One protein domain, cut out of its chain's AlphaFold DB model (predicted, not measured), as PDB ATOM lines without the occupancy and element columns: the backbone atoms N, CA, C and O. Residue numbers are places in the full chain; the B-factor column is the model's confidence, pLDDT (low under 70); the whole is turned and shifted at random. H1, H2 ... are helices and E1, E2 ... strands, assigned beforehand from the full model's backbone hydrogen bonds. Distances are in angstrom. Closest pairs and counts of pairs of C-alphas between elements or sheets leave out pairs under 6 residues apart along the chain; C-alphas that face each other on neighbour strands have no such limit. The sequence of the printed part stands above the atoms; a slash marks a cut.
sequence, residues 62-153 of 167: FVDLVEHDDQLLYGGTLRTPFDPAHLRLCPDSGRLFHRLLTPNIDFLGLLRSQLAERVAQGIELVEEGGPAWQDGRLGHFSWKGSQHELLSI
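Overview. This is residues 62 to 153 of the 167 residues of the protein "Hypothetical protein" of Tetraselmis chuii (UniProt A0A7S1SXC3). A strongly twisted, curled sheet of six strands has the helix H1 in its hollow, next to a small three-stranded sheet, E1 to E3, that is partly face to face with the E5 and E6 part of the large one, as a small crossed sandwich. The large sheet joins two antiparallel three-stranded halves, E6, E5, E4 and E9, E8, E7, through a short parallel pairing of E4 with E9, and the short helix H2 lies at the far end beyond E8. The printed part has 92 residues, with nine named strands and two named helices in the order E1 E2 E3 E4 E5 E6 H1 E7 H2 E8 E9; the class is mixed, helices and strands. The large sheet is mixed, in the order E6, E5, E4, E9, E8, E7, and the small one is antiparallel, in the order E1, E2, E3. The whole is compact, with a radius of gyration of the C-alphas of 13.1 A and spans of 41 by 29 by 21 A.

Along the chain. In the large sheet, E6 is residues 106 to 111, 15.8 A long, E5 is 95 to 101, 19.4 A, E4 is 87 to 90, E9 is 146 to 152, 19.4 A, E8 is 137 to 143, 17.2 A, and E7 is 123 to 125. The small sheet has E1, residues 62 to 66, E2, 71 to 74, and E3, 78 to 81. H1 is residues 113 to 120, 10.1 A, and H2 is 131 to 134. C-alpha 62 is at (10.053, 18.012, 24.393), C-alpha 113 at (18.439, 21.157, 27.937) and C-alpha 152 at (23.557, 7.835, 17.329).

Arrangement. E4, E5 and E6 form a meander, each strand the antiparallel neighbour of the one before, with N 97 and O 88 at 2.8 A and N 100 and O 107 at 2.7 A. E9 is staggered: residues 151 to 152 pair with E4, parallel, with N 89 and O 151 at 3.1 A, and residues 146 to 151 pair with E8, antiparallel, with N 148 and O 141 at 2.9 A. E7 is the antiparallel neighbour of E8, with N 140 and O 124 at 2.8 A. H1 is on this sheet at a height of 7.6 A, and runs across the strands at 69 degrees to E4 on the local plane; its closest C-alpha pair with E5 is Leu 96 and Ala 116, 6.1 A. E1, E2 and E3 form the second meander, with N 63 and O 73 at 2.8 A and N 72 and O 80 at 2.8 A. The two sheets form a sandwich, two sheets face to face, their facing parts 10.3 A centre to centre and their strands at 55 degrees. The closest C-alphas of E1 and E6 are those of Phe 62 and Leu 111, 4.9 A. H1 only grazes the small sheet, and H2 only grazes the large one. In H1 every O i to N i+4 pair is within hydrogen-bond range; H2 is too short for such a pair.

Size, cuts and confidence. The two C-alphas farthest apart, those of Gly 76 and Pro 131, are 41.5 A apart. The printed part has no cut, and its links are tight. The mean pLDDT of the printed part is 92.5, no printed residue is under 70, and H2 has a mean of 77.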
ATOM      1  N   PHE A  62      10.547  18.543  23.134       97.56
ATOM      2  CA  PHE A  62      10.053  18.012  24.393       97.56
ATOM      3  C   PHE A  62      10.566  18.873  25.539       97.56
ATOM      4  O   PHE A  62      11.772  19.081  25.695       97.56
ATOM      5  N   VAL A  63       9.639  19.412  26.321       96.38
ATOM      6  CA  VAL A  63       9.938  20.412  27.351       96.38
ATOM      7  C   VAL A  63      10.073  19.808  28.740       96.38
ATOM      8  O   VAL A  63      10.772  20.390  29.567       96.38
ATOM      9  N   ASP A  64       9.428  18.668  28.986       96.75
ATOM     10  CA  ASP A  64       9.424  17.981  30.276       96.75
ATOM     11  C   ASP A  64       9.048  16.493  30.108       96.75
ATOM     12  O   ASP A  64       8.602  16.075  29.037       96.75
ATOM     13  N   LEU A  65       9.236  15.702  31.163       96.38
ATOM     14  CA  LEU A  65       8.893  14.285  31.263       96.38
ATOM     15  C   LEU A  65       8.123  14.073  32.563       96.38
ATOM     16  O   LEU A  65       8.630  14.348  33.648       96.38
ATOM     17  N   VAL A  66       6.895  13.579  32.450       94.69
ATOM     18  CA  VAL A  66       6.052  13.233  33.594       94.69
ATOM     19  C   VAL A  66       6.392  11.807  34.016       94.69
ATOM     20  O   VAL A  66       5.861  10.853  33.456       94.69
ATOM     21  N   GLU A  67       7.298  11.668  34.985       85.31
ATOM     22  CA  GLU A  67       7.935  10.390  35.361       85.31
ATOM     23  C   GLU A  67       6.966   9.300  35.846       85.31
ATOM     24  O   GLU A  67       7.181   8.112  35.593       85.31
ATOM     25  N   HIS A  68       5.883   9.681  36.531       87.44
ATOM     26  CA  HIS A  68       4.880   8.720  37.003       87.44
ATOM     27  C   HIS A  68       4.136   8.041  35.840       87.44
ATOM     28  O   HIS A  68       3.804   6.864  35.930       87.44
ATOM     29  N   ASP A  69       3.925   8.768  34.739       88.81
ATOM     30  CA  ASP A  69       3.128   8.309  33.595       88.81
ATOM     31  C   ASP A  69       3.992   7.951  32.372       88.81
ATOM     32  O   ASP A  69       3.456   7.584  31.323       88.81
ATOM     33  N   ASP A  70       5.315   8.117  32.477       94.31
ATOM     34  CA  ASP A  70       6.273   8.021  31.371       94.31
ATOM     35  C   ASP A  70       5.802   8.792  30.133       94.31
ATOM     36  O   ASP A  70       5.737   8.252  29.033       94.31
ATOM     37  N   GLN A  71       5.419  10.061  30.306       97.25
ATOM     38  CA  GLN A  71       4.935  10.906  29.207       97.25
ATOM     39  C   GLN A  71       5.858  12.094  28.960       97.25
ATOM     40  O   GLN A  71       6.039  12.941  29.837       97.25
ATOM     41  N   LEU A  72       6.373  12.219  27.741       97.69
ATOM     42  CA  LEU A  72       7.031  13.436  27.283       97.69
ATOM     43  C   LEU A  72       5.995  14.515  26.969       97.69
ATOM     44  O   LEU A  72       5.020  14.273  26.257       97.69
ATOM     45  N   LEU A  73       6.249  15.723  27.462       97.06
ATOM     46  CA  LEU A  73       5.444  16.909  27.199       97.06
ATOM     47  C   LEU A  73       6.024  17.706  26.035       97.06
ATOM     48  O   LEU A  73       7.223  17.978  25.999       97.06
ATOM     49  N   TYR A  74       5.166  18.126  25.110       95.00
ATOM     50  CA  TYR A  74       5.512  19.027  24.012       95.00
ATOM     51  C   TYR A  74       4.334  19.940  23.664       95.00
ATOM     52  O   TYR A  74       3.202  19.731  24.102       95.00
ATOM     53  N   GLY A  75       4.598  20.985  22.883       91.81
ATOM     54  CA  GLY A  75       3.591  22.003  22.609       91.81
ATOM     55  C   GLY A  75       3.149  22.726  23.878       91.81
ATOM     56  O   GLY A  75       3.988  23.144  24.673       91.81
ATOM     57  N   GLY A  76       1.841  22.920  24.041       89.94
ATOM     58  CA  GLY A  76       1.259  23.512  25.242       89.94
ATOM     59  C   GLY A  76       0.929  22.468  26.306       89.94
ATOM     60  O   GLY A  76       1.306  22.627  27.464       89.94
ATOM     61  N   THR A  77       0.210  21.412  25.924       93.56
ATOM     62  CA  THR A  77      -0.244  20.338  26.827       93.56
ATOM     63  C   THR A  77      -0.159  18.936  26.221       93.56
ATOM     64  O   THR A  77      -0.583  17.968  26.861       93.56
ATOM     65  N   LEU A  78       0.374  18.804  25.001       95.19
ATOM     66  CA  LEU A  78       0.459  17.515  24.319       95.19
ATOM     67  C   LEU A  78       1.409  16.567  25.044       95.19
ATOM     68  O   LEU A  78       2.422  16.974  25.615       95.19
ATOM     69  N   ARG A  79       1.054  15.285  24.997       95.94
ATOM     70  CA  ARG A  79       1.767  14.190  25.647       95.94
ATOM     71  C   ARG A  79       1.995  13.069  24.651       95.94
ATOM     72  O   ARG A  79       1.121  12.792  23.831       95.94
ATOM     73  N   THR A  80       3.152  12.436  24.746       96.19
ATOM     74  CA  THR A  80       3.458  11.183  24.056       96.19
ATOM     75  C   THR A  80       4.169  10.243  25.023       96.19
ATOM     76  O   THR A  80       4.937  10.730  25.860       96.19
ATOM     77  N   PRO A  81       3.980   8.918  24.915       96.81
ATOM     78  CA  PRO A  81       4.751   7.970  25.701       96.81
ATOM     79  C   PRO A  81       6.255   8.154  25.492       96.81
ATOM     80  O   PRO A  81       6.733   8.287  24.362       96.81
ATOM     81  N   PHE A  82       6.992   8.148  26.594       96.88
ATOM     82  CA  PHE A  82       8.433   8.022  26.594       96.88
ATOM     83  C   PHE A  82       8.797   6.552  26.428       96.88
ATOM     84  O   PHE A  82       8.526   5.723  27.291       96.88
ATOM     85  N   ASP A  83       9.433   6.251  25.305       95.81
ATOM     86  CA  ASP A  83      10.033   4.948  25.049       95.81
ATOM     87  C   ASP A  83      11.567   5.069  25.070       95.81
ATOM     88  O   ASP A  83      12.130   5.687  24.155       95.81
ATOM     89  N   PRO A  84      12.254   4.488  26.069       95.19
ATOM     90  CA  PRO A  84      13.712   4.488  26.164       95.19
ATOM     91  C   PRO A  84      14.419   3.967  24.905       95.19
ATOM     92  O   PRO A  84      15.467   4.492  24.535       95.19
ATOM     93  N   ALA A  85      13.832   2.992  24.198       95.06
ATOM     94  CA  ALA A  85      14.412   2.420  22.979       95.06
ATOM     95  C   ALA A  85      14.412   3.405  21.796       95.06
ATOM     96  O   ALA A  85      15.109   3.206  20.795       95.06
ATOM     97  N   HIS A  86      13.648   4.492  21.901       95.75
ATOM     98  CA  HIS A  86      13.559   5.561  20.912       95.75
ATOM     99  C   HIS A  86      14.365   6.816  21.286       95.75
ATOM    100  O   HIS A  86      14.317   7.806  20.552       95.75
ATOM    101  N   LEU A  87      15.131   6.783  22.382       97.31
ATOM    102  CA  LEU A  87      16.081   7.839  22.722       97.31
ATOM    103  C   LEU A  87      17.298   7.784  21.787       97.31
ATOM    104  O   LEU A  87      17.823   6.714  21.473       97.31
ATOM    105  N   ARG A  88      17.742   8.944  21.311       96.38
ATOM    106  CA  ARG A  88      18.882   9.094  20.403       96.38
ATOM    107  C   ARG A  88      19.783  10.228  20.856       96.38
ATOM    108  O   ARG A  88      19.295  11.239  21.357       96.38
ATOM    109  N   LEU A  89      21.082  10.089  20.619       95.38
ATOM    110  CA  LEU A  89      22.076  11.125  20.892       95.38
ATOM    111  C   LEU A  89      22.704  11.596  19.578       95.38
ATOM    112  O   LEU A  89      23.128  10.795  18.751       95.38
ATOM    113  N   CYS A  90      22.765  12.909  19.377       93.25
ATOM    114  CA  CYS A  90      23.539  13.497  18.291       93.25
ATOM    115  C   CYS A  90      24.973  13.747  18.787       93.25
ATOM    116  O   CYS A  90      25.152  14.679  19.576       93.25
ATOM    117  N   PRO A  91      25.982  12.970  18.345       90.25
ATOM    118  CA  PRO A  91      27.350  13.103  18.849       90.25
ATOM    119  C   PRO A  91      27.947  14.481  18.528       90.25
ATOM    120  O   PRO A  91      28.587  15.081  19.382       90.25
ATOM    121  N   ASP A  92      27.620  15.047  17.360       88.31
ATOM    122  CA  ASP A  92      28.134  16.352  16.914       88.31
ATOM    123  C   ASP A  92      27.693  17.522  17.810       88.31
ATOM    124  O   ASP A  92      28.377  18.538  17.907       88.31
ATOM    125  N   SER A  93      26.509  17.418  18.424       90.31
ATOM    126  CA  SER A  93      25.906  18.514  19.198       90.31
ATOM    127  C   SER A  93      25.704  18.203  20.678       90.31
ATOM    128  O   SER A  93      25.307  19.095  21.427       90.31
ATOM    129  N   GLY A  94      25.899  16.948  21.093       91.69
ATOM    130  CA  GLY A  94      25.574  16.454  22.433       91.69
ATOM    131  C   GLY A  94      24.079  16.477  22.774       91.69
ATOM    132  O   GLY A  94      23.704  16.305  23.930       91.69
ATOM    133  N   ARG A  95      23.196  16.735  21.799       95.31
ATOM    134  CA  ARG A  95      21.753  16.880  22.040       95.31
ATOM    135  C   ARG A  95      21.038  15.538  22.001       95.31
ATOM    136  O   ARG A  95      21.288  14.721  21.113       95.31
ATOM    137  N   LEU A  96      20.091  15.363  22.922       97.12
ATOM    138  CA  LEU A  96      19.212  14.201  22.976       97.12
ATOM    139  C   LEU A  96      17.929  14.435  22.186       97.12
ATOM    140  O   LEU A  96      17.346  15.519  22.217       97.12
ATOM    141  N   PHE A  97      17.475  13.387  21.516       97.25
ATOM    142  CA  PHE A  97      16.253  13.376  20.733       97.25
ATOM    143  C   PHE A  97      15.421  12.146  21.071       97.25
ATOM    144  O   PHE A  97      15.957  11.108  21.450       97.25
ATOM    145  N   HIS A  98      14.111  12.252  20.901       97.38
ATOM    146  CA  HIS A  98      13.182  11.141  21.071       97.38
ATOM    147  C   HIS A  98      12.199  11.090  19.902       97.38
ATOM    148  O   HIS A  98      11.850  12.126  19.332       97.38
ATOM    149  N   ARG A  99      11.794   9.890  19.491       95.38
ATOM    150  CA  ARG A  99      10.880   9.713  18.359       95.38
ATOM    151  C   ARG A  99       9.448  10.081  18.747       95.38
ATOM    152  O   ARG A  99       8.862   9.488  19.644       95.38
ATOM    153  N   LEU A 100       8.858  10.997  17.993       94.06
ATOM    154  CA  LEU A 100       7.443  11.322  18.020       94.06
ATOM    155  C   LEU A 100       6.757  10.714  16.797       94.06
ATOM    156  O   LEU A 100       7.038  11.119  15.668       94.06
ATOM    157  N   LEU A 101       5.812   9.810  17.043       92.00
ATOM    158  CA  LEU A 101       4.931   9.260  16.021       92.00
ATOM    159  C   LEU A 101       3.505   9.781  16.224       92.00
ATOM    160  O   LEU A 101       2.891   9.574  17.268       92.00
ATOM    161  N   THR A 102       2.969  10.441  15.207       87.69
ATOM    162  CA  THR A 102       1.573  10.889  15.128       87.69
ATOM    163  C   THR A 102       1.010  10.548  13.742       87.69
ATOM    164  O   THR A 102       1.779  10.181  12.855       87.69
ATOM    165  N   PRO A 103      -0.299  10.724  13.487       87.62
ATOM    166  CA  PRO A 103      -0.856  10.519  12.147       87.62
ATOM    167  C   PRO A 103      -0.221  11.384  11.046       87.62
ATOM    168  O   PRO A 103      -0.263  11.003   9.882       87.62
ATOM    169  N   ASN A 104       0.353  12.537  11.406       86.62
ATOM    170  CA  ASN A 104       0.876  13.516  10.449       86.62
ATOM    171  C   ASN A 104       2.404  13.512  10.343       86.62
ATOM    172  O   ASN A 104       2.950  14.037   9.372       86.62
ATOM    173  N   ILE A 105       3.093  12.982  11.357       84.81
ATOM    174  CA  ILE A 105       4.547  13.082  11.484       84.81
ATOM    175  C   ILE A 105       5.157  11.851  12.142       84.81
ATOM    176  O   ILE A 105       4.619  11.331  13.118       84.81
ATOM    177  N   ASP A 106       6.324  11.461  11.642       90.69
ATOM    178  CA  ASP A 106       7.251  10.523  12.270       90.69
ATOM    179  C   ASP A 106       8.619  11.210  12.333       90.69
ATOM    180  O   ASP A 106       9.338  11.279  11.335       90.69
ATOM    181  N   PHE A 107       8.928  11.828  13.474       86.38
ATOM    182  CA  PHE A 107      10.085  12.715  13.610       86.38
ATOM    183  C   PHE A 107      10.839  12.515  14.914       86.38
ATOM    184  O   PHE A 107      10.299  12.057  15.912       86.38
ATOM    185  N   LEU A 108      12.096  12.951  14.926       93.44
ATOM    186  CA  LEU A 108      12.895  13.071  16.138       93.44
ATOM    187  C   LEU A 108      12.702  14.462  16.751       93.44
ATOM    188  O   LEU A 108      13.138  15.473  16.197       93.44
ATOM    189  N   GLY A 109      12.034  14.516  17.900       95.25
ATOM    190  CA  GLY A 109      11.884  15.718  18.713       95.25
ATOM    191  C   GLY A 109      13.099  15.943  19.604       95.25
ATOM    192  O   GLY A 109      13.635  15.000  20.177       95.25
ATOM    193  N   LEU A 110      13.536  17.193  19.727       96.69
ATOM    194  CA  LEU A 110      14.655  17.583  20.585       96.69
ATOM    195  C   LEU A 110      14.225  17.588  22.058       96.69
ATOM    196  O   LEU A 110      13.195  18.169  22.390       96.69
ATOM    197  N   LEU A 111      15.029  17.035  22.961       97.88
ATOM    198  CA  LEU A 111      14.849  17.254  24.396       97.88
ATOM    199  C   LEU A 111      15.422  18.625  24.771       97.88
ATOM    200  O   LEU A 111      16.575  18.939  24.471       97.88
ATOM    201  N   ARG A 112      14.625  19.453  25.451       96.56
ATOM    202  CA  ARG A 112      15.100  20.716  26.032       96.56
ATOM    203  C   ARG A 112      16.236  20.440  27.024       96.56
ATOM    204  O   ARG A 112      16.166  19.459  27.752       96.56
ATOM    205  N   SER A 113      17.222  21.336  27.120       95.31
ATOM    206  CA  SER A 113      18.439  21.157  27.937       95.31
ATOM    207  C   SER A 113      18.181  20.621  29.349       95.31
ATOM    208  O   SER A 113      18.731  19.591  29.708       95.31
ATOM    209  N   GLN A 114      17.267  21.235  30.105       95.88
ATOM    210  CA  GLN A 114      16.953  20.790  31.468       95.88
ATOM    211  C   GLN A 114      16.374  19.363  31.520       95.88
ATOM    212  O   GLN A 114      16.684  18.592  32.423       95.88
ATOM    213  N   LEU A 115      15.531  18.995  30.551       97.06
ATOM    214  CA  LEU A 115      15.018  17.632  30.436       97.06
ATOM    215  C   LEU A 115      16.145  16.668  30.033       97.06
ATOM    216  O   LEU A 115      16.264  15.597  30.620       97.06
ATOM    217  N   ALA A 116      16.974  17.062  29.065       97.12
ATOM    218  CA  ALA A 116      18.105  16.274  28.594       97.12
ATOM    219  C   ALA A 116      19.107  15.980  29.719       97.12
ATOM    220  O   ALA A 116      19.534  14.843  29.847       97.12
ATOM    221  N   GLU A 117      19.420  16.958  30.572       95.88
ATOM    222  CA  GLU A 117      20.303  16.791  31.735       95.88
ATOM    223  C   GLU A 117      19.780  15.743  32.724       95.88
ATOM    224  O   GLU A 117      20.551  14.918  33.207       95.88
ATOM    225  N   ARG A 118      18.468  15.729  33.004       94.94
ATOM    226  CA  ARG A 118      17.867  14.696  33.864       94.94
ATOM    227  C   ARG A 118      17.930  13.317  33.215       94.94
ATOM    228  O   ARG A 118      18.334  12.361  33.863       94.94
ATOM    229  N   VAL A 119      17.565  13.218  31.935       95.06
ATOM    230  CA  VAL A 119      17.616  11.949  31.189       95.06
ATOM    231  C   VAL A 119      19.055  11.432  31.084       95.06
ATOM    232  O   VAL A 119      19.286  10.233  31.202       95.06
ATOM    233  N   ALA A 120      20.038  12.322  30.944       94.38
ATOM    234  CA  ALA A 120      21.448  11.965  30.834       94.38
ATOM    235  C   ALA A 120      22.016  11.269  32.081       94.38
ATOM    236  O   ALA A 120      23.014  10.567  31.963       94.38
ATOM    237  N   GLN A 121      21.377  11.386  33.249       94.06
ATOM    238  CA  GLN A 121      21.803  10.675  34.463       94.06
ATOM    239  C   GLN A 121      21.723   9.151  34.324       94.06
ATOM    240  O   GLN A 121      22.433   8.438  35.026       94.06
ATOM    241  N   GLY A 122      20.867   8.648  33.429       93.88
ATOM    242  CA  GLY A 122      20.770   7.222  33.124       93.88
ATOM    243  C   GLY A 122      21.674   6.770  31.977       93.88
ATOM    244  O   GLY A 122      21.560   5.620  31.567       93.88
ATOM    245  N   ILE A 123      22.499   7.650  31.399       96.44
ATOM    246  CA  ILE A 123      23.297   7.347  30.206       96.44
ATOM    247  C   ILE A 123      24.724   6.958  30.592       96.44
ATOM    248  O   ILE A 123      25.430   7.708  31.260       96.44
ATOM    249  N   GLU A 124      25.174   5.825  30.060       95.75
ATOM    250  CA  GLU A 124      26.562   5.374  30.112       95.75
ATOM    251  C   GLU A 124      27.111   5.284  28.688       95.75
ATOM    252  O   GLU A 124      26.657   4.461  27.889       95.75
ATOM    253  N   LEU A 125      28.065   6.151  28.348       93.38
ATOM    254  CA  LEU A 125      28.669   6.188  27.016       93.38
ATOM    255  C   LEU A 125      29.790   5.152  26.885       93.38
ATOM    256  O   LEU A 125      30.563   4.935  27.816       93.38
ATOM    257  N   VAL A 126      29.896   4.545  25.704       91.00
ATOM    258  CA  VAL A 126      31.062   3.732  25.329       91.00
ATOM    259  C   VAL A 126      32.198   4.617  24.809       91.00
ATOM    260  O   VAL A 126      31.968   5.751  24.388       91.00
ATOM    261  N   GLU A 127      33.422   4.082  24.804       85.62
ATOM    262  CA  GLU A 127      34.620   4.790  24.339       85.62
ATOM    263  C   GLU A 127      34.458   5.325  22.908       85.62
ATOM    264  O   GLU A 127      34.145   4.582  21.971       85.62
ATOM    265  N   GLU A 128      34.684   6.631  22.758       82.69
ATOM    266  CA  GLU A 128      34.596   7.335  21.485       82.69
ATOM    267  C   GLU A 128      35.631   6.818  20.480       82.69
ATOM    268  O   GLU A 128      36.806   6.652  20.795       82.69
ATOM    269  N   GLY A 129      35.181   6.531  19.255       78.12
ATOM    270  CA  GLY A 129      36.030   5.967  18.200       78.12
ATOM    271  C   GLY A 129      36.261   4.453  18.290       78.12
ATOM    272  O   GLY A 129      36.931   3.892  17.420       78.12
ATOM    273  N   GLY A 130      35.687   3.771  19.288       81.56
ATOM    274  CA  GLY A 130      35.720   2.312  19.392       81.56
ATOM    275  C   GLY A 130      34.871   1.587  18.327       81.56
ATOM    276  O   GLY A 130      34.125   2.216  17.574       81.56
ATOM    277  N   PRO A 131      34.912   0.241  18.268       78.81
ATOM    278  CA  PRO A 131      34.173  -0.541  17.267       78.81
ATOM    279  C   PRO A 131      32.656  -0.299  17.302       78.81
ATOM    280  O   PRO A 131      32.024  -0.183  16.260       78.81
ATOM    281  N   ALA A 132      32.077  -0.152  18.500       77.56
ATOM    282  CA  ALA A 132      30.645   0.098  18.681       77.56
ATOM    283  C   ALA A 132      30.185   1.442  18.083       77.56
ATOM    284  O   ALA A 132      29.066   1.537  17.576       77.56
ATOM    285  N   TRP A 133      31.061   2.453  18.072       77.94
ATOM    286  CA  TRP A 133      30.764   3.760  17.484       77.94
ATOM    287  C   TRP A 133      30.587   3.691  15.964       77.94
ATOM    288  O   TRP A 133      29.785   4.445  15.416       77.94
ATOM    289  N   GLN A 134      31.278   2.768  15.284       73.31
ATOM    290  CA  GLN A 134      31.138   2.573  13.832       73.31
ATOM    291  C   GLN A 134      29.754   2.028  13.455       73.31
ATOM    292  O   GLN A 134      29.237   2.354  12.391       73.31
ATOM    293  N   ASP A 135      29.123   1.285  14.368       80.56
ATOM    294  CA  ASP A 135      27.752   0.783  14.227       80.56
ATOM    295  C   ASP A 135      26.692   1.794  14.709       80.56
ATOM    296  O   ASP A 135      25.506   1.470  14.786       80.56
ATOM    297  N   GLY A 136      27.099   3.008  15.097       86.94
ATOM    298  CA  GLY A 136      26.208   4.027  15.650       86.94
ATOM    299  C   GLY A 136      25.749   3.750  17.085       86.94
ATOM    300  O   GLY A 136      24.821   4.398  17.559       86.94
ATOM    301  N   ARG A 137      26.367   2.815  17.810       92.44
ATOM    302  CA  ARG A 137      26.080   2.571  19.232       92.44
ATOM    303  C   ARG A 137      26.974   3.457  20.089       92.44
ATOM    304  O   ARG A 137      28.189   3.289  20.106       92.44
ATOM    305  N   LEU A 138      26.361   4.406  20.797       93.81
ATOM    306  CA  LEU A 138      27.064   5.403  21.610       93.81
ATOM    307  C   LEU A 138      27.099   5.045  23.093       93.81
ATOM    308  O   LEU A 138      27.901   5.604  23.836       93.81
ATOM    309  N   GLY A 139      26.256   4.116  23.538       93.88
ATOM    310  CA  GLY A 139      26.195   3.738  24.939       93.88
ATOM    311  C   GLY A 139      24.963   2.927  25.294       93.88
ATOM    312  O   GLY A 139      24.304   2.344  24.430       93.88
ATOM    313  N   HIS A 140      24.631   2.960  26.576       95.44
ATOM    314  CA  HIS A 140      23.407   2.405  27.125       95.44
ATOM    315  C   HIS A 140      22.645   3.463  27.915       95.44
ATOM    316  O   HIS A 140      23.228   4.399  28.461       95.44
ATOM    317  N   PHE A 141      21.330   3.302  27.971       97.00
ATOM    318  CA  PHE A 141      20.436   4.102  28.782       97.00
ATOM    319  C   PHE A 141      19.671   3.200  29.753       97.00
ATOM    320  O   PHE A 141      18.945   2.293  29.341       97.00
ATOM    321  N   SER A 142      19.849   3.458  31.042       96.44
ATOM    322  CA  SER A 142      19.184   2.767  32.140       96.44
ATOM    323  C   SER A 142      17.900   3.501  32.517       96.44
ATOM    324  O   SER A 142      17.932   4.643  32.976       96.44
ATOM    325  N   TRP A 143      16.757   2.834  32.358       94.00
ATOM    326  CA  TRP A 143      15.439   3.379  32.667       94.00
ATOM    327  C   TRP A 143      14.596   2.376  33.449       94.00
ATOM    328  O   TRP A 143      14.345   1.268  32.982       94.00
ATOM    329  N   LYS A 144      14.150   2.759  34.654       91.88
ATOM    330  CA  LYS A 144      13.278   1.941  35.526       91.88
ATOM    331  C   LYS A 144      13.741   0.476  35.669       91.88
ATOM    332  O   LYS A 144      12.935  -0.449  35.665       91.88
ATOM    333  N   GLY A 145      15.054   0.269  35.793       91.06
ATOM    334  CA  GLY A 145      15.669  -1.053  35.961       91.06
ATOM    335  C   GLY A 145      15.871  -1.855  34.670       91.06
ATOM    336  O   GLY A 145      16.365  -2.975  34.741       91.06
ATOM    337  N   SER A 146      15.524  -1.299  33.506       93.50
ATOM    338  CA  SER A 146      15.811  -1.879  32.190       93.50
ATOM    339  C   SER A 146      16.921  -1.104  31.486       93.50
ATOM    340  O   SER A 146      17.002   0.118  31.603       93.50
ATOM    341  N   GLN A 147      17.772  -1.814  30.748       96.00
ATOM    342  CA  GLN A 147      18.856  -1.224  29.966       96.00
ATOM    343  C   GLN A 147      18.487  -1.230  28.479       96.00
ATOM    344  O   GLN A 147      18.020  -2.238  27.951       96.00
ATOM    345  N   HIS A 148      18.718  -0.105  27.810       96.31
ATOM    346  CA  HIS A 148      18.412   0.110  26.398       96.31
ATOM    347  C   HIS A 148      19.661   0.597  25.660       96.31
ATOM    348  O   HIS A 148      20.491   1.288  26.247       96.31
ATOM    349  N   GLU A 149      19.815   0.261  24.380       95.38
ATOM    350  CA  GLU A 149      20.912   0.808  23.575       95.38
ATOM    351  C   GLU A 149      20.688   2.301  23.304       95.38
ATOM    352  O   GLU A 149      19.606   2.718  22.881       95.38
ATOM    353  N   LEU A 150      21.732   3.106  23.503       96.62
ATOM    354  CA  LEU A 150      21.752   4.500  23.084       96.62
ATOM    355  C   LEU A 150      22.406   4.596  21.708       96.62
ATOM    356  O   LEU A 150      23.619   4.427  21.559       96.62
ATOM    357  N   LEU A 151      21.586   4.888  20.703       95.19
ATOM    358  CA  LEU A 151      22.023   4.969  19.314       95.19
ATOM    359  C   LEU A 151      22.275   6.415  18.879       95.19
ATOM    360  O   LEU A 151      21.603   7.355  19.328       95.19
ATOM    361  N   SER A 152      23.233   6.576  17.971       92.62
ATOM    362  CA  SER A 152      23.557   7.835  17.329       92.62
ATOM    363  C   SER A 152      22.461   8.246  16.355       92.62
ATOM    364  O   SER A 152      21.709   7.430  15.812       92.62
ATOM    365  N   ILE A 153      22.392   9.549  16.115       89.88
ATOM    366  CA  ILE A 153      21.721  10.111  14.951       89.88
ATOM    367  C   ILE A 153      22.664  11.079  14.250       89.88
ATOM    368  O   ILE A 153      23.286  11.939  14.877       89.88
TER     369      ILE A 153